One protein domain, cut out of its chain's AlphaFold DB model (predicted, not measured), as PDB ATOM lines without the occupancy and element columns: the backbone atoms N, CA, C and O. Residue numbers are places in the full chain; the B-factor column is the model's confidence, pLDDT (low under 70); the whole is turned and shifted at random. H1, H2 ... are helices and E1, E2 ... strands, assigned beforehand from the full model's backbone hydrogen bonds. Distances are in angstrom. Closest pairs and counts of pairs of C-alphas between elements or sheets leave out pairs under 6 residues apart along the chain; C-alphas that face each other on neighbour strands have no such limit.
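AT A GLANCE: This is residues 55 to 105 and 383 to 449 of the 451 residues of an uncharacterized protein of Vibrio azureus NBRC 104587 (UniProt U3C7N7). One long helix, H5, is the spine of an elongated domain; E2 packs on it, E1 pairs with E2, and the E3 and E4 hairpin comes next to E1, so that two small two-stranded sheets sit to one side of the spine. H3 crosses H5 steeply and sticks out with residues 98 to 105, H4 sits by the first part of H5, and H6 carries the length on past the other end of H5, while the short H1 and H2 follow E1. The printed part has 118 residues with six named helices and four named strands, in the order E1, H1, H2, E2, H3, E3, E4, H4, H5, H6; both sheets, E1 with E2 and E3 with E4, are antiparallel, and the class is mostly helix. The whole is compact, with a radius of gyration of the C-alphas of 15.5 A, and the C-alphas span 52 by 33 by 27 A.

IN THESE COORDINATES: E1, residues 55 to 58, begins with C-alpha 55 at (11.513, -13.997, 26.379) and is 10.7 A long. H1, residues 60 to 63, and H2, residues 68 to 71, have four residues each. E2 follows as residues 76 to 78. H3, residues 84 to 104, is 30.6 A long from first to last C-alpha and ends with C-alpha 104 at (27.504, 6.432, 13.971). After the cut come E3, residues 384 to 387, and E4, residues 390 to 393. H4, residues 394 to 403, is 14.4 A long. H5, residues 413 to 435, is the longest helix by residues and measures 33.3 A. H6, residues 440 to 447, is 10.4 A long and ends with C-alpha 447 at (32.525, -16.925, 42.920).

HOW THE PARTS SIT: H5 is the hub, touching H3, H4 and H6. H3 touches H5 with residues 87 to 94 alone, at a steep tilt of 52 degrees, opposite ways; the closest C-alphas are those of Lys 94 and Ile 427, 5.9 A apart. H4 and H5 only just touch, with 3 pairs of C-alphas within 8 A, the closest those of Met 398 and Ser 415, 6.5 A apart; the tilt is a steep 54 degrees, opposite ways. H5 and H6 touch only at the corner by their link, the closest C-alphas being those of Gly 434 and Ile 441, 5.3 A apart, at a shallow tilt of 30 degrees, the same way. The closest C-alphas of E2 and H5, those of Val 76 and Val 422, are 6.2 A apart. E1 and E2 are antiparallel at 153 degrees, with N 57 and O 77 within hydrogen-bond range at 2.9 A. The closest C-alphas of E1 and E3, those of Cys 55 and Arg 386, are 4.6 A apart. E3 and E4 form an antiparallel hairpin at 139 degrees, with N 385 and O 392 at 2.8 A and N 390 and O 387 at 2.9 A, within hydrogen-bond range. The closest C-alphas of E3 and H4, those of Leu 384 and Leu 394, are 6.7 A apart. H1 and H2 touch only at the corner by their link, the closest C-alphas being those of Trp 62 and Arg 68, 4.2 A apart; both are apart from H5. In H3, H4 and H6 every O i to N i+4 pair is within hydrogen-bond range, and in H5 18 of 19 are; H1 and H2 are too short for such a pair, and each has its one O i to N i+3 pair within range.

THE WHOLE: The two C-alphas farthest apart, those of Glu 408 and Leu 449, are 51.9 A apart. Residues 98 to 105, of which 98 to 104 belong to H3, stand free, and the body without them spans 52 by 25 by 25 A. Residues 106 to 382 are not printed, and C-alphas 105 and 383 are 22.4 A apart across this cut, which lies in the link from H3 to E3. Of the links that are printed whole, H4 to H5 is short, the others are tight, and no link is long. The mean pLDDT of the printed part is 86.4; residues 434 to 449 are under 70, and H6 has a mean of 42.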
ATOM      1  N   CYS A  55      12.952 -13.879  26.166       96.56
ATOM      2  CA  CYS A  55      11.513 -13.997  26.379       96.56
ATOM      3  C   CYS A  55      10.861 -12.622  26.559       96.56
ATOM      4  O   CYS A  55      11.172 -11.882  27.503       96.56
ATOM      5  N   ILE A  56       9.914 -12.307  25.677       97.38
ATOM      6  CA  ILE A  56       9.183 -11.043  25.654       97.38
ATOM      7  C   ILE A  56       7.678 -11.273  25.485       97.38
ATOM      8  O   ILE A  56       7.228 -12.307  24.999       97.38
ATOM      9  N   LYS A  57       6.884 -10.285  25.895       97.00
ATOM     10  CA  LYS A  57       5.442 -10.206  25.624       97.00
ATOM     11  C   LYS A  57       5.081  -8.795  25.201       97.00
ATOM     12  O   LYS A  57       5.746  -7.847  25.620       97.00
ATOM     13  N   VAL A  58       4.009  -8.639  24.429       96.81
ATOM     14  CA  VAL A  58       3.485  -7.307  24.110       96.81
ATOM     15  C   VAL A  58       3.077  -6.583  25.397       96.81
ATOM     16  O   VAL A  58       2.478  -7.170  26.304       96.81
ATOM     17  N   ASN A  59       3.415  -5.301  25.504       96.19
ATOM     18  CA  ASN A  59       2.905  -4.470  26.584       96.19
ATOM     19  C   ASN A  59       1.460  -4.067  26.270       96.19
ATOM     20  O   ASN A  59       1.209  -3.350  25.303       96.19
ATOM     21  N   LYS A  60       0.514  -4.474  27.122       95.19
ATOM     22  CA  LYS A  60      -0.919  -4.184  26.951       95.19
ATOM     23  C   LYS A  60      -1.217  -2.686  26.842       95.19
ATOM     24  O   LYS A  60      -2.025  -2.295  26.005       95.19
ATOM     25  N   ASN A  61      -0.523  -1.854  27.622       90.88
ATOM     26  CA  ASN A  61      -0.724  -0.404  27.595       90.88
ATOM     27  C   ASN A  61      -0.177   0.235  26.314       90.88
ATOM     28  O   ASN A  61      -0.648   1.287  25.901       90.88
ATOM     29  N   TRP A  62       0.819  -0.381  25.679       94.44
ATOM     30  CA  TRP A  62       1.310   0.078  24.382       94.44
ATOM     31  C   TRP A  62       0.442  -0.445  23.232       94.44
ATOM     32  O   TRP A  62       0.165   0.293  22.290       94.44
ATOM     33  N   ALA A  63      -0.039  -1.686  23.317       93.69
ATOM     34  CA  ALA A  63      -0.942  -2.260  22.324       93.69
ATOM     35  C   ALA A  63      -2.255  -1.465  22.215       93.69
ATOM     36  O   ALA A  63      -2.699  -1.174  21.104       93.69
ATOM     37  N   ASN A  64      -2.834  -1.060  23.352       92.38
ATOM     38  CA  ASN A  64      -4.041  -0.237  23.393       92.38
ATOM     39  C   ASN A  64      -3.750   1.203  22.928       92.38
ATOM     40  O   ASN A  64      -2.955   1.912  23.540       92.38
ATOM     41  N   LYS A  65      -4.442   1.646  21.868       89.56
ATOM     42  CA  LYS A  65      -4.295   2.978  21.256       89.56
ATOM     43  C   LYS A  65      -4.557   4.135  22.227       89.56
ATOM     44  O   LYS A  65      -3.893   5.157  22.107       89.56
ATOM     45  N   GLU A  66      -5.466   3.973  23.186       88.62
ATOM     46  CA  GLU A  66      -5.815   5.015  24.164       88.62
ATOM     47  C   GLU A  66      -4.692   5.235  25.182       88.62
ATOM     48  O   GLU A  66      -4.364   6.366  25.533       88.62
ATOM     49  N   THR A  67      -4.047   4.154  25.624       86.38
ATOM     50  CA  THR A  67      -2.974   4.199  26.628       86.38
ATOM     51  C   THR A  67      -1.574   4.272  26.011       86.38
ATOM     52  O   THR A  67      -0.601   4.596  26.702       86.38
ATOM     53  N   ARG A  68      -1.448   4.005  24.702       85.12
ATOM     54  CA  ARG A  68      -0.177   4.001  23.966       85.12
ATOM     55  C   ARG A  68       0.609   5.302  24.104       85.12
ATOM     56  O   ARG A  68       1.817   5.188  24.309       85.12
ATOM     57  N   PRO A  69       0.010   6.512  24.057       82.44
ATOM     58  CA  PRO A  69       0.766   7.753  24.227       82.44
ATOM     59  C   PRO A  69       1.601   7.783  25.516       82.44
ATOM     60  O   PRO A  69       2.767   8.182  25.479       82.44
ATOM     61  N   GLY A  70       1.056   7.272  26.627       76.06
ATOM     62  CA  GLY A  70       1.753   7.167  27.915       76.06
ATOM     63  C   GLY A  70       2.770   6.020  27.998       76.06
ATOM     64  O   GLY A  70       3.638   6.023  28.865       76.06
ATOM     65  N   SER A  71       2.707   5.049  27.083       82.50
ATOM     66  CA  SER A  71       3.594   3.873  27.033       82.50
ATOM     67  C   SER A  71       4.446   3.802  25.763       82.50
ATOM     68  O   SER A  71       5.022   2.752  25.482       82.50
ATOM     69  N   LYS A  72       4.564   4.897  24.998       84.12
ATOM     70  CA  LYS A  72       5.117   4.912  23.630       84.12
ATOM     71  C   LYS A  72       6.527   4.320  23.494       84.12
ATOM     72  O   LYS A  72       6.841   3.739  22.466       84.12
ATOM     73  N   TYR A  73       7.340   4.414  24.549       87.81
ATOM     74  CA  TYR A  73       8.709   3.882  24.616       87.81
ATOM     75  C   TYR A  73       8.795   2.435  25.141       87.81
ATOM     76  O   TYR A  73       9.886   1.950  25.443       87.81
ATOM     77  N   SER A  74       7.665   1.756  25.356       91.31
ATOM     78  CA  SER A  74       7.583   0.452  26.031       91.31
ATOM     79  C   SER A  74       6.732  -0.560  25.256       91.31
ATOM     80  O   SER A  74       5.729  -1.023  25.800       91.31
ATOM     81  N   PRO A  75       7.101  -0.940  24.020       95.56
ATOM     82  CA  PRO A  75       6.292  -1.845  23.197       95.56
ATOM     83  C   PRO A  75       6.167  -3.262  23.765       95.56
ATOM     84  O   PRO A  75       5.160  -3.941  23.566       95.56
ATOM     85  N   VAL A  76       7.174  -3.699  24.520       96.88
ATOM     86  CA  VAL A  76       7.245  -5.045  25.086       96.88
ATOM     87  C   VAL A  76       7.574  -5.018  26.571       96.88
ATOM     88  O   VAL A  76       8.199  -4.088  27.088       96.88
ATOM     89  N   VAL A  77       7.189  -6.092  27.249       95.44
ATOM     90  CA  VAL A  77       7.654  -6.456  28.583       95.44
ATOM     91  C   VAL A  77       8.623  -7.622  28.437       95.44
ATOM     92  O   VAL A  77       8.252  -8.690  27.955       95.44
ATOM     93  N   VAL A  78       9.861  -7.426  28.884       95.62
ATOM     94  CA  VAL A  78      10.874  -8.487  28.933       95.62
ATOM     95  C   VAL A  78      10.683  -9.292  30.218       95.62
ATOM     96  O   VAL A  78      10.603  -8.699  31.307       95.62
ATOM     97  N   ALA A  79      10.586 -10.619  30.093       92.25
ATOM     98  CA  ALA A  79      10.330 -11.524  31.212       92.25
ATOM     99  C   ALA A  79      11.398 -11.387  32.314       92.25
ATOM    100  O   ALA A  79      12.553 -11.063  32.030       92.25
ATOM    101  N   LYS A  80      10.980 -11.598  33.569       88.69
ATOM    102  CA  LYS A  80      11.860 -11.656  34.752       88.69
ATOM    103  C   LYS A  80      12.512 -13.042  34.846       88.69
ATOM    104  O   LYS A  80      11.932 -13.989  34.321       88.69
ATOM    105  N   ASN A  81      13.624 -13.157  35.575       81.25
ATOM    106  CA  ASN A  81      14.244 -14.438  35.947       81.25
ATOM    107  C   ASN A  81      14.550 -15.333  34.732       81.25
ATOM    108  O   ASN A  81      14.221 -16.519  34.727       81.25
ATOM    109  N   GLN A  82      15.105 -14.743  33.674       84.00
ATOM    110  CA  GLN A  82      15.521 -15.519  32.505       84.00
ATOM    111  C   GLN A  82      16.779 -16.320  32.842       84.00
ATOM    112  O   GLN A  82      17.536 -15.942  33.737       84.00
ATOM    113  N   ASP A  83      16.990 -17.433  32.143       86.62
ATOM    114  CA  ASP A  83      18.172 -18.257  32.361       86.62
ATOM    115  C   ASP A  83      19.477 -17.501  32.039       86.62
ATOM    116  O   ASP A  83      19.492 -16.481  31.342       86.62
ATOM    117  N   GLU A  84      20.597 -18.009  32.557       86.50
ATOM    118  CA  GLU A  84      21.916 -17.387  32.400       86.50
ATOM    119  C   GLU A  84      22.310 -17.165  30.936       86.50
ATOM    120  O   GLU A  84      22.913 -16.145  30.592       86.50
ATOM    121  N   GLN A  85      21.987 -18.117  30.062       88.19
ATOM    122  CA  GLN A  85      22.341 -18.029  28.650       88.19
ATOM    123  C   GLN A  85      21.527 -16.934  27.957       88.19
ATOM    124  O   GLN A  85      22.046 -16.209  27.104       88.19
ATOM    125  N   VAL A  86      20.275 -16.740  28.364       90.94
ATOM    126  CA  VAL A  86      19.453 -15.633  27.888       90.94
ATOM    127  C   VAL A  86      19.966 -14.294  28.422       90.94
ATOM    128  O   VAL A  86      20.047 -13.339  27.656       90.94
ATOM    129  N   VAL A  87      20.409 -14.210  29.681       90.56
ATOM    130  CA  VAL A  87      21.052 -12.990  30.215       90.56
ATOM    131  C   VAL A  87      22.325 -12.643  29.431       90.56
ATOM    132  O   VAL A  87      22.514 -11.482  29.064       90.56
ATOM    133  N   LYS A  88      23.161 -13.635  29.088       90.00
ATOM    134  CA  LYS A  88      24.312 -13.442  28.182       90.00
ATOM    135  C   LYS A  88      23.871 -12.923  26.812       90.00
ATOM    136  O   LYS A  88      24.474 -11.983  26.302       90.00
ATOM    137  N   SER A  89      22.778 -13.457  26.267       92.31
ATOM    138  CA  SER A  89      22.195 -12.984  25.002       92.31
ATOM    139  C   SER A  89      21.763 -11.510  25.089       92.31
ATOM    140  O   SER A  89      22.044 -10.738  24.176       92.31
ATOM    141  N   MET A  90      21.171 -11.073  26.211       94.25
ATOM    142  CA  MET A  90      20.867  -9.651  26.445       94.25
ATOM    143  C   MET A  90      22.136  -8.783  26.511       94.25
ATOM    144  O   MET A  90      22.115  -7.635  26.066       94.25
ATOM    145  N   GLY A  91      23.228  -9.313  27.072       92.62
ATOM    146  CA  GLY A  91      24.543  -8.663  27.092       92.62
ATOM    147  C   GLY A  91      25.060  -8.378  25.686       92.62
ATOM    148  O   GLY A  91      25.395  -7.239  25.377       92.62
ATOM    149  N   VAL A  92      24.999  -9.370  24.799       91.69
ATOM    150  CA  VAL A  92      25.420  -9.185  23.406       91.69
ATOM    151  C   VAL A  92      24.533  -8.179  22.667       91.69
ATOM    152  O   VAL A  92      25.044  -7.359  21.913       91.69
ATOM    153  N   VAL A  93      23.218  -8.174  22.916       95.00
ATOM    154  CA  VAL A  93      22.315  -7.142  22.368       95.00
ATOM    155  C   VAL A  93      22.774  -5.732  22.760       95.00
ATOM    156  O   VAL A  93      22.784  -4.828  21.926       95.00
ATOM    157  N   LYS A  94      23.189  -5.537  24.018       94.81
ATOM    158  CA  LYS A  94      23.756  -4.262  24.471       94.81
ATOM    159  C   LYS A  94      25.062  -3.938  23.738       94.81
ATOM    160  O   LYS A  94      25.223  -2.798  23.312       94.81
ATOM    161  N   ASP A  95      25.969  -4.897  23.598       92.62
ATOM    162  CA  ASP A  95      27.268  -4.670  22.952       92.62
ATOM    163  C   ASP A  95      27.100  -4.296  21.472       92.62
ATOM    164  O   ASP A  95      27.680  -3.309  21.020       92.62
ATOM    165  N   VAL A  96      26.203  -4.979  20.750       93.69
ATOM    166  CA  VAL A  96      25.826  -4.630  19.368       93.69
ATOM    167  C   VAL A  96      25.298  -3.197  19.284       93.69
ATOM    168  O   VAL A  96      25.743  -2.433  18.424       93.69
ATOM    169  N   ARG A  97      24.399  -2.797  20.197       95.06
ATOM    170  CA  ARG A  97      23.887  -1.417  20.271       95.06
ATOM    171  C   ARG A  97      25.014  -0.409  20.494       95.06
ATOM    172  O   ARG A  97      25.061   0.622  19.823       95.06
ATOM    173  N   VAL A  98      25.903  -0.677  21.449       92.31
ATOM    174  CA  VAL A  98      27.031   0.206  21.773       92.31
ATOM    175  C   VAL A  98      27.935   0.376  20.554       92.31
ATOM    176  O   VAL A  98      28.225   1.511  20.174       92.31
ATOM    177  N   ASP A  99      28.322  -0.720  19.906       90.44
ATOM    178  CA  ASP A  99      29.185  -0.701  18.725       90.44
ATOM    179  C   ASP A  99      28.530   0.030  17.549       90.44
ATOM    180  O   ASP A  99      29.170   0.854  16.888       90.44
ATOM    181  N   ALA A 100      27.239  -0.213  17.303       92.44
ATOM    182  CA  ALA A 100      26.487   0.480  16.264       92.44
ATOM    183  C   ALA A 100      26.458   1.998  16.514       92.44
ATOM    184  O   ALA A 100      26.792   2.774  15.619       92.44
ATOM    185  N   CYS A 101      26.157   2.438  17.740       92.56
ATOM    186  CA  CYS A 101      26.179   3.857  18.102       92.56
ATOM    187  C   CYS A 101      27.579   4.482  17.995       92.56
ATOM    188  O   CYS A 101      27.705   5.605  17.509       92.56
ATOM    189  N   GLN A 102      28.636   3.767  18.388       88.69
ATOM    190  CA  GLN A 102      30.012   4.254  18.243       88.69
ATOM    191  C   GLN A 102      30.424   4.426  16.777       88.69
ATOM    192  O   GLN A 102      31.171   5.351  16.464       88.69
ATOM    193  N   ASN A 103      29.937   3.568  15.878       88.62
ATOM    194  CA  ASN A 103      30.183   3.694  14.440       88.62
ATOM    195  C   ASN A 103      29.394   4.848  13.797       88.62
ATOM    196  O   ASN A 103      29.787   5.341  12.742       88.62
ATOM    197  N   LEU A 104      28.288   5.276  14.415       89.75
ATOM    198  CA  LEU A 104      27.504   6.432  13.971       89.75
ATOM    199  C   LEU A 104      28.111   7.766  14.420       89.75
ATOM    200  O   LEU A 104      27.873   8.784  13.769       89.75
ATOM    201  N   ALA A 105      28.875   7.768  15.514       86.12
ATOM    202  CA  ALA A 105      29.499   8.968  16.057       86.12
ATOM    203  C   ALA A 105      30.522   9.604  15.089       86.12
ATOM    204  O   ALA A 105      31.193   8.901  14.334       86.12
ATOM    205  N   THR A 383      18.374 -10.055  16.251       96.12
ATOM    206  CA  THR A 383      18.203 -10.342  17.683       96.12
ATOM    207  C   THR A 383      17.126 -11.405  17.876       96.12
ATOM    208  O   THR A 383      15.972 -11.196  17.504       96.12
ATOM    209  N   LEU A 384      17.493 -12.528  18.496       96.31
ATOM    210  CA  LEU A 384      16.596 -13.660  18.704       96.31
ATOM    211  C   LEU A 384      15.705 -13.463  19.942       96.31
ATOM    212  O   LEU A 384      16.181 -13.265  21.065       96.31
ATOM    213  N   LEU A 385      14.396 -13.567  19.743       97.00
ATOM    214  CA  LEU A 385      13.349 -13.300  20.724       97.00
ATOM    215  C   LEU A 385      12.417 -14.508  20.836       97.00
ATOM    216  O   LEU A 385      12.187 -15.216  19.863       97.00
ATOM    217  N   ARG A 386      11.830 -14.720  22.016       97.00
ATOM    218  CA  ARG A 386      10.693 -15.628  22.195       97.00
ATOM    219  C   ARG A 386       9.437 -14.809  22.432       97.00
ATOM    220  O   ARG A 386       9.297 -14.199  23.495       97.00
ATOM    221  N   PHE A 387       8.534 -14.821  21.460       96.56
ATOM    222  CA  PHE A 387       7.270 -14.088  21.460       96.56
ATOM    223  C   PHE A 387       6.127 -15.058  21.152       96.56
ATOM    224  O   PHE A 387       6.207 -15.832  20.204       96.56
ATOM    225  N   ASP A 388       5.091 -15.079  21.996       91.31
ATOM    226  CA  ASP A 388       3.959 -16.016  21.887       91.31
ATOM    227  C   ASP A 388       4.381 -17.484  21.668       91.31
ATOM    228  O   ASP A 388       3.826 -18.216  20.851       91.31
ATOM    229  N   ASN A 389       5.386 -17.918  22.442       90.75
ATOM    230  CA  ASN A 389       6.000 -19.254  22.405       90.75
ATOM    231  C   ASN A 389       6.681 -19.629  21.077       90.75
ATOM    232  O   ASN A 389       7.001 -20.798  20.871       90.75
ATOM    233  N   LYS A 390       6.930 -18.656  20.198       95.00
ATOM    234  CA  LYS A 390       7.701 -18.827  18.966       95.00
ATOM    235  C   LYS A 390       9.034 -18.107  19.086       95.00
ATOM    236  O   LYS A 390       9.091 -16.995  19.615       95.00
ATOM    237  N   ASP A 391      10.082 -18.750  18.593       96.12
ATOM    238  CA  ASP A 391      11.393 -18.130  18.452       96.12
ATOM    239  C   ASP A 391      11.394 -17.362  17.128       96.12
ATOM    240  O   ASP A 391      11.145 -17.956  16.080       96.12
ATOM    241  N   ILE A 392      11.587 -16.047  17.203       97.19
ATOM    242  CA  ILE A 392      11.526 -15.118  16.071       97.19
ATOM    243  C   ILE A 392      12.644 -14.078  16.175       97.19
ATOM    244  O   ILE A 392      13.134 -13.794  17.271       97.19
ATOM    245  N   THR A 393      13.039 -13.474  15.062       97.88
ATOM    246  CA  THR A 393      13.959 -12.328  15.058       97.88
ATOM    247  C   THR A 393      13.235 -11.016  15.387       97.88
ATOM    248  O   THR A 393      12.002 -10.942  15.431       97.88
ATOM    249  N   LEU A 394      13.992  -9.939  15.618       98.25
ATOM    250  CA  LEU A 394      13.425  -8.598  15.774       98.25
ATOM    251  C   LEU A 394      12.712  -8.133  14.491       98.25
ATOM    252  O   LEU A 394      11.674  -7.481  14.587       98.25
ATOM    253  N   ASP A 395      13.235  -8.487  13.314       98.50
ATOM    254  CA  ASP A 395      12.590  -8.232  12.017       98.50
ATOM    255  C   ASP A 395      11.231  -8.937  11.901       98.50
ATOM    256  O   ASP A 395      10.203  -8.326  11.593       98.50
ATOM    257  N   GLU A 396      11.193 -10.226  12.235       98.44
ATOM    258  CA  GLU A 396       9.960 -11.014  12.235       98.44
ATOM    259  C   GLU A 396       8.947 -10.471  13.253       98.44
ATOM    260  O   GLU A 396       7.756 -10.383  12.950       98.44
ATOM    261  N   LEU A 397       9.403 -10.011  14.425       98.44
ATOM    262  CA  LEU A 397       8.540  -9.340  15.402       98.44
ATOM    263  C   LEU A 397       7.891  -8.076  14.819       98.44
ATOM    264  O   LEU A 397       6.710  -7.833  15.073       98.44
ATOM    265  N   MET A 398       8.623  -7.270  14.038       98.62
ATOM    266  CA  MET A 398       8.044  -6.081  13.398       98.62
ATOM    267  C   MET A 398       6.951  -6.466  12.395       98.62
ATOM    268  O   MET A 398       5.894  -5.834  12.378       98.62
ATOM    269  N   HIS A 399       7.139  -7.547  11.634       98.44
ATOM    270  CA  HIS A 399       6.097  -8.084  10.754       98.44
ATOM    271  C   HIS A 399       4.870  -8.584  11.537       98.44
ATOM    272  O   HIS A 399       3.737  -8.325  11.129       98.44
ATOM    273  N   GLU A 400       5.056  -9.252  12.679       98.12
ATOM    274  CA  GLU A 400       3.945  -9.662  13.552       98.12
ATOM    275  C   GLU A 400       3.196  -8.459  14.153       98.12
ATOM    276  O   GLU A 400       1.969  -8.485  14.285       98.12
ATOM    277  N   PHE A 401       3.900  -7.366  14.459       97.88
ATOM    278  CA  PHE A 401       3.276  -6.127  14.925       97.88
ATOM    279  C   PHE A 401       2.444  -5.442  13.836       97.88
ATOM    280  O   PHE A 401       1.373  -4.922  14.154       97.88
ATOM    281  N   VAL A 402       2.874  -5.490  12.569       98.06
ATOM    282  CA  VAL A 402       2.058  -5.041  11.423       98.06
ATOM    283  C   VAL A 402       0.804  -5.907  11.291       98.06
ATOM    284  O   VAL A 402      -0.306  -5.379  11.257       98.06
ATOM    285  N   LYS A 403       0.948  -7.242  11.291       97.44
ATOM    286  CA  LYS A 403      -0.192  -8.178  11.191       97.44
ATOM    287  C   LYS A 403      -1.218  -7.978  12.310       97.44
ATOM    288  O   LYS A 403      -2.415  -8.110  12.079       97.44
ATOM    289  N   SER A 404      -0.748  -7.638  13.508       95.56
ATOM    290  CA  SER A 404      -1.589  -7.376  14.680       95.56
ATOM    291  C   SER A 404      -2.205  -5.968  14.697       95.56
ATOM    292  O   SER A 404      -2.938  -5.632  15.626       95.56
ATOM    293  N   GLY A 405      -1.895  -5.117  13.711       95.44
ATOM    294  CA  GLY A 405      -2.352  -3.726  13.656       95.44
ATOM    295  C   GLY A 405      -1.760  -2.838  14.755       95.44
ATOM    296  O   GLY A 405      -2.335  -1.800  15.098       95.44
ATOM    297  N   TYR A 406      -0.633  -3.246  15.351       95.00
ATOM    298  CA  TYR A 406       0.053  -2.449  16.363       95.00
ATOM    299  C   TYR A 406       0.842  -1.303  15.741       95.00
ATOM    300  O   TYR A 406       0.833  -0.218  16.314       95.00
ATOM    301  N   ILE A 407       1.456  -1.519  14.581       96.00
ATOM    302  CA  ILE A 407       2.115  -0.491  13.762       96.00
ATOM    303  C   ILE A 407       1.558  -0.549  12.339       96.00
ATOM    304  O   ILE A 407       1.011  -1.575  11.936       96.00
ATOM    305  N   GLU A 408       1.677   0.542  11.584       96.25
ATOM    306  CA  GLU A 408       1.041   0.648  10.263       96.25
ATOM    307  C   GLU A 408       1.763  -0.173   9.187       96.25
ATOM    308  O   GLU A 408       1.133  -0.863   8.387       96.25
ATOM    309  N   SER A 409       3.092  -0.100   9.154       97.62
ATOM    310  CA  SER A 409       3.900  -0.745   8.118       97.62
ATOM    311  C   SER A 409       5.321  -1.030   8.588       97.62
ATOM    312  O   SER A 409       5.839  -0.392   9.509       97.62
ATOM    313  N   HIS A 410       5.966  -1.980   7.920       97.50
ATOM    314  CA  HIS A 410       7.386  -2.265   8.043       97.50
ATOM    315  C   HIS A 410       7.938  -2.599   6.642       97.50
ATOM    316  O   HIS A 410       7.324  -3.419   5.956       97.50
ATOM    317  N   PRO A 411       9.043  -1.972   6.189       97.44
ATOM    318  CA  PRO A 411       9.834  -0.944   6.873       97.44
ATOM    319  C   PRO A 411       9.145   0.430   6.933       97.44
ATOM    320  O   PRO A 411       8.460   0.842   6.003       97.44
ATOM    321  N   SER A 412       9.353   1.160   8.031       97.31
ATOM    322  CA  SER A 412       8.828   2.519   8.252       97.31
ATOM    323  C   SER A 412       9.535   3.227   9.421       97.31
ATOM    324  O   SER A 412      10.069   2.540  10.304       97.31
ATOM    325  N   PRO A 413       9.492   4.574   9.513       95.56
ATOM    326  CA  PRO A 413       9.992   5.307  10.681       95.56
ATOM    327  C   PRO A 413       9.393   4.830  12.017       95.56
ATOM    328  O   PRO A 413      10.117   4.719  13.008       95.56
ATOM    329  N   GLU A 414       8.093   4.502  12.045       96.06
ATOM    330  CA  GLU A 414       7.417   3.952  13.231       96.06
ATOM    331  C   GLU A 414       8.004   2.589  13.618       96.06
ATOM    332  O   GLU A 414       8.304   2.352  14.794       96.06
ATOM    333  N   SER A 415       8.220   1.705  12.638       97.75
ATOM    334  CA  SER A 415       8.782   0.376  12.891       97.75
ATOM    335  C   SER A 415      10.221   0.445  13.411       97.75
ATOM    336  O   SER A 415      10.538  -0.235  14.383       97.75
ATOM    337  N   TYR A 416      11.073   1.329  12.872       97.94
ATOM    338  CA  TYR A 416      12.453   1.490  13.348       97.94
ATOM    339  C   TYR A 416      12.511   2.035  14.780       97.94
ATOM    340  O   TYR A 416      13.286   1.556  15.609       97.94
ATOM    341  N   PHE A 417      11.650   3.001  15.109       97.00
ATOM    342  CA  PHE A 417      11.521   3.500  16.477       97.00
ATOM    343  C   PHE A 417      11.007   2.423  17.447       97.00
ATOM    344  O   PHE A 417      11.514   2.292  18.568       97.00
ATOM    345  N   THR A 418      10.025   1.630  17.015       97.44
ATOM    346  CA  THR A 418       9.461   0.529  17.807       97.44
ATOM    347  C   THR A 418      10.509  -0.551  18.065       97.44
ATOM    348  O   THR A 418      10.711  -0.934  19.218       97.44
ATOM    349  N   ALA A 419      11.241  -0.978  17.033       98.38
ATOM    350  CA  ALA A 419      12.333  -1.939  17.143       98.38
ATOM    351  C   ALA A 419      13.435  -1.447  18.094       98.38
ATOM    352  O   ALA A 419      13.823  -2.154  19.025       98.38
ATOM    353  N   SER A 420      13.873  -0.192  17.949       97.94
ATOM    354  CA  SER A 420      14.874   0.390  18.847       97.94
ATOM    355  C   SER A 420      14.384   0.452  20.304       97.94
ATOM    356  O   SER A 420      15.159   0.178  21.225       97.94
ATOM    357  N   SER A 421      13.090   0.721  20.523       97.31
ATOM    358  CA  SER A 421      12.465   0.687  21.852       97.31
ATOM    359  C   SER A 421      12.402  -0.728  22.443       97.31
ATOM    360  O   SER A 421      12.575  -0.881  23.650       97.31
ATOM    361  N   VAL A 422      12.192  -1.776  21.633       98.12
ATOM    362  CA  VAL A 422      12.285  -3.184  22.082       98.12
ATOM    363  C   VAL A 422      13.683  -3.476  22.631       98.12
ATOM    364  O   VAL A 422      13.813  -3.983  23.748       98.12
ATOM    365  N   ILE A 423      14.722  -3.088  21.892       98.25
ATOM    366  CA  ILE A 423      16.121  -3.303  22.283       98.25
ATOM    367  C   ILE A 423      16.458  -2.559  23.581       98.25
ATOM    368  O   ILE A 423      17.057  -3.131  24.491       98.25
ATOM    369  N   GLU A 424      15.984  -1.325  23.758       96.56
ATOM    370  CA  GLU A 424      16.173  -0.610  25.027       96.56
ATOM    371  C   GLU A 424      15.475  -1.289  26.208       96.56
ATOM    372  O   GLU A 424      16.012  -1.288  27.316       96.56
ATOM    373  N   ARG A 425      14.315  -1.929  26.003       95.81
ATOM    374  CA  ARG A 425      13.654  -2.708  27.067       95.81
ATOM    375  C   ARG A 425      14.478  -3.928  27.471       95.81
ATOM    376  O   ARG A 425      14.507  -4.249  28.661       95.81
ATOM    377  N   ILE A 426      15.171  -4.558  26.523       96.44
ATOM    378  CA  ILE A 426      16.116  -5.652  26.783       96.44
ATOM    379  C   ILE A 426      17.303  -5.143  27.608       96.44
ATOM    380  O   ILE A 426      17.598  -5.701  28.664       96.44
ATOM    381  N   ILE A 427      17.922  -4.030  27.212       95.06
ATOM    382  CA  ILE A 427      19.069  -3.464  27.941       95.06
ATOM    383  C   ILE A 427      18.668  -3.007  29.356       95.06
ATOM    384  O   ILE A 427      19.357  -3.279  30.341       95.06
ATOM    385  N   LEU A 428      17.508  -2.363  29.493       91.88
ATOM    386  CA  LEU A 428      16.959  -1.951  30.786       91.88
ATOM    387  C   LEU A 428      16.617  -3.139  31.695       91.88
ATOM    388  O   LEU A 428      16.601  -2.972  32.922       91.88
ATOM    389  N   ARG A 429      16.283  -4.300  31.119       92.69
ATOM    390  CA  ARG A 429      16.088  -5.553  31.852       92.69
ATOM    391  C   ARG A 429      17.426  -6.099  32.329       92.69
ATOM    392  O   ARG A 429      17.552  -6.313  33.529       92.69
ATOM    393  N   LEU A 430      18.412  -6.231  31.442       91.50
ATOM    394  CA  LEU A 430      19.769  -6.671  31.782       91.50
ATOM    395  C   LEU A 430      20.336  -5.886  32.972       91.50
ATOM    396  O   LEU A 430      20.825  -6.478  33.929       91.50
ATOM    397  N   GLN A 431      20.195  -4.555  32.959       85.50
ATOM    398  CA  GLN A 431      20.668  -3.706  34.055       85.50
ATOM    399  C   GLN A 431      19.998  -4.026  35.401       85.50
ATOM    400  O   GLN A 431      20.620  -3.859  36.445       85.50
ATOM    401  N   LYS A 432      18.732  -4.465  35.399       82.56
ATOM    402  CA  LYS A 432      18.026  -4.865  36.623       82.56
ATOM    403  C   LYS A 432      18.525  -6.221  37.126       82.56
ATOM    404  O   LYS A 432      18.860  -6.329  38.296       82.56
ATOM    405  N   GLU A 433      18.650  -7.201  36.233       73.94
ATOM    406  CA  GLU A 433      19.160  -8.539  36.571       73.94
ATOM    407  C   GLU A 433      20.631  -8.500  37.045       73.94
ATOM    408  O   GLU A 433      21.061  -9.372  37.788       73.94
ATOM    409  N   GLY A 434      21.414  -7.489  36.646       58.75
ATOM    410  CA  GLY A 434      22.780  -7.267  37.136       58.75
ATOM    411  C   GLY A 434      22.891  -6.483  38.452       58.75
ATOM    412  O   GLY A 434      23.949  -6.508  39.076       58.75
ATOM    413  N   ASN A 435      21.828  -5.781  38.865       52.88
ATOM    414  CA  ASN A 435      21.807  -4.904  40.044       52.88
ATOM    415  C   ASN A 435      21.132  -5.529  41.275       52.88
ATOM    416  O   ASN A 435      21.345  -5.024  42.379       52.88
ATOM    417  N   ASP A 436      20.328  -6.581  41.105       48.03
ATOM    418  CA  ASP A 436      19.845  -7.378  42.230       48.03
ATOM    419  C   ASP A 436      21.042  -8.148  42.823       48.03
ATOM    420  O   ASP A 436      21.779  -8.814  42.099       48.03
ATOM    421  N   GLU A 437      21.263  -8.083  44.141       43.22
ATOM    422  CA  GLU A 437      22.318  -8.863  44.827       43.22
ATOM    423  C   GLU A 437      22.111 -10.390  44.701       43.22
ATOM    424  O   GLU A 437      23.022 -11.177  44.961       43.22
ATOM    425  N   SER A 438      20.922 -10.807  44.259       40.09
ATOM    426  CA  SER A 438      20.561 -12.171  43.855       40.09
ATOM    427  C   SER A 438      20.751 -12.454  42.358       40.09
ATOM    428  O   SER A 438      20.520 -13.573  41.908       40.09
ATOM    429  N   GLY A 439      21.122 -11.443  41.577       40.75
ATOM    430  CA  GLY A 439      21.352 -11.510  40.144       40.75
ATOM    431  C   GLY A 439      22.703 -12.120  39.788       40.75
ATOM    432  O   GLY A 439      23.634 -12.156  40.593       40.75
ATOM    433  N   LEU A 440      22.832 -12.598  38.554       42.47
ATOM    434  CA  LEU A 440      23.951 -13.437  38.126       42.47
ATOM    435  C   LEU A 440      25.325 -12.740  38.216       42.47
ATOM    436  O   LEU A 440      26.332 -13.409  38.392       42.47
ATOM    437  N   ILE A 441      25.378 -11.402  38.201       44.91
ATOM    438  CA  ILE A 441      26.607 -10.633  38.481       44.91
ATOM    439  C   ILE A 441      26.956 -10.652  39.981       44.91
ATOM    440  O   ILE A 441      28.129 -10.749  40.331       44.91
ATOM    441  N   GLY A 442      25.966 -10.644  40.879       40.97
ATOM    442  CA  GLY A 442      26.166 -10.903  42.310       40.97
ATOM    443  C   GLY A 442      26.638 -12.336  42.591       40.97
ATOM    444  O   GLY A 442      27.457 -12.552  43.481       40.97
ATOM    445  N   ILE A 443      26.196 -13.304  41.780       41.41
ATOM    446  CA  ILE A 443      26.653 -14.703  41.833       41.41
ATOM    447  C   ILE A 443      28.083 -14.840  41.276       41.41
ATOM    448  O   ILE A 443      28.935 -15.445  41.923       41.41
ATOM    449  N   LEU A 444      28.391 -14.218  40.134       40.75
ATOM    450  CA  LEU A 444      29.736 -14.220  39.538       40.75
ATOM    451  C   LEU A 444      30.760 -13.488  40.422       40.75
ATOM    452  O   LEU A 444      31.885 -13.960  40.573       40.75
ATOM    453  N   ASN A 445      30.371 -12.392  41.079       41.66
ATOM    454  CA  ASN A 445      31.234 -11.702  42.042       41.66
ATOM    455  C   ASN A 445      31.421 -12.495  43.345       41.66
ATOM    456  O   ASN A 445      32.491 -12.414  43.942       41.66
ATOM    457  N   LYS A 446      30.439 -13.304  43.772       41.75
ATOM    458  CA  LYS A 446      30.615 -14.238  44.899       41.75
ATOM    459  C   LYS A 446      31.576 -15.381  44.572       41.75
ATOM    460  O   LYS A 446      32.305 -15.805  45.458       41.75
ATOM    461  N   HIS A 447      31.615 -15.849  43.324       38.72
ATOM    462  CA  HIS A 447      32.525 -16.925  42.920       38.72
ATOM    463  C   HIS A 447      33.957 -16.456  42.613       38.72
ATOM    464  O   HIS A 447      34.889 -17.233  42.805       38.72
ATOM    465  N   ASN A 448      34.156 -15.189  42.237       37.56
ATOM    466  CA  ASN A 448      35.487 -14.606  42.006       37.56
ATOM    467  C   ASN A 448      36.162 -14.025  43.266       37.56
ATOM    468  O   ASN A 448      37.267 -13.501  43.172       37.56
ATOM    469  N   LEU A 449      35.527 -14.118  44.440       35.75
ATOM    470  CA  LEU A 449      36.126 -13.762  45.738       35.75
ATOM    471  C   LEU A 449      36.589 -14.991  46.544       35.75
ATOM    472  O   LEU A 449      36.981 -14.858  47.701       35.75
TER     473      LEU A 449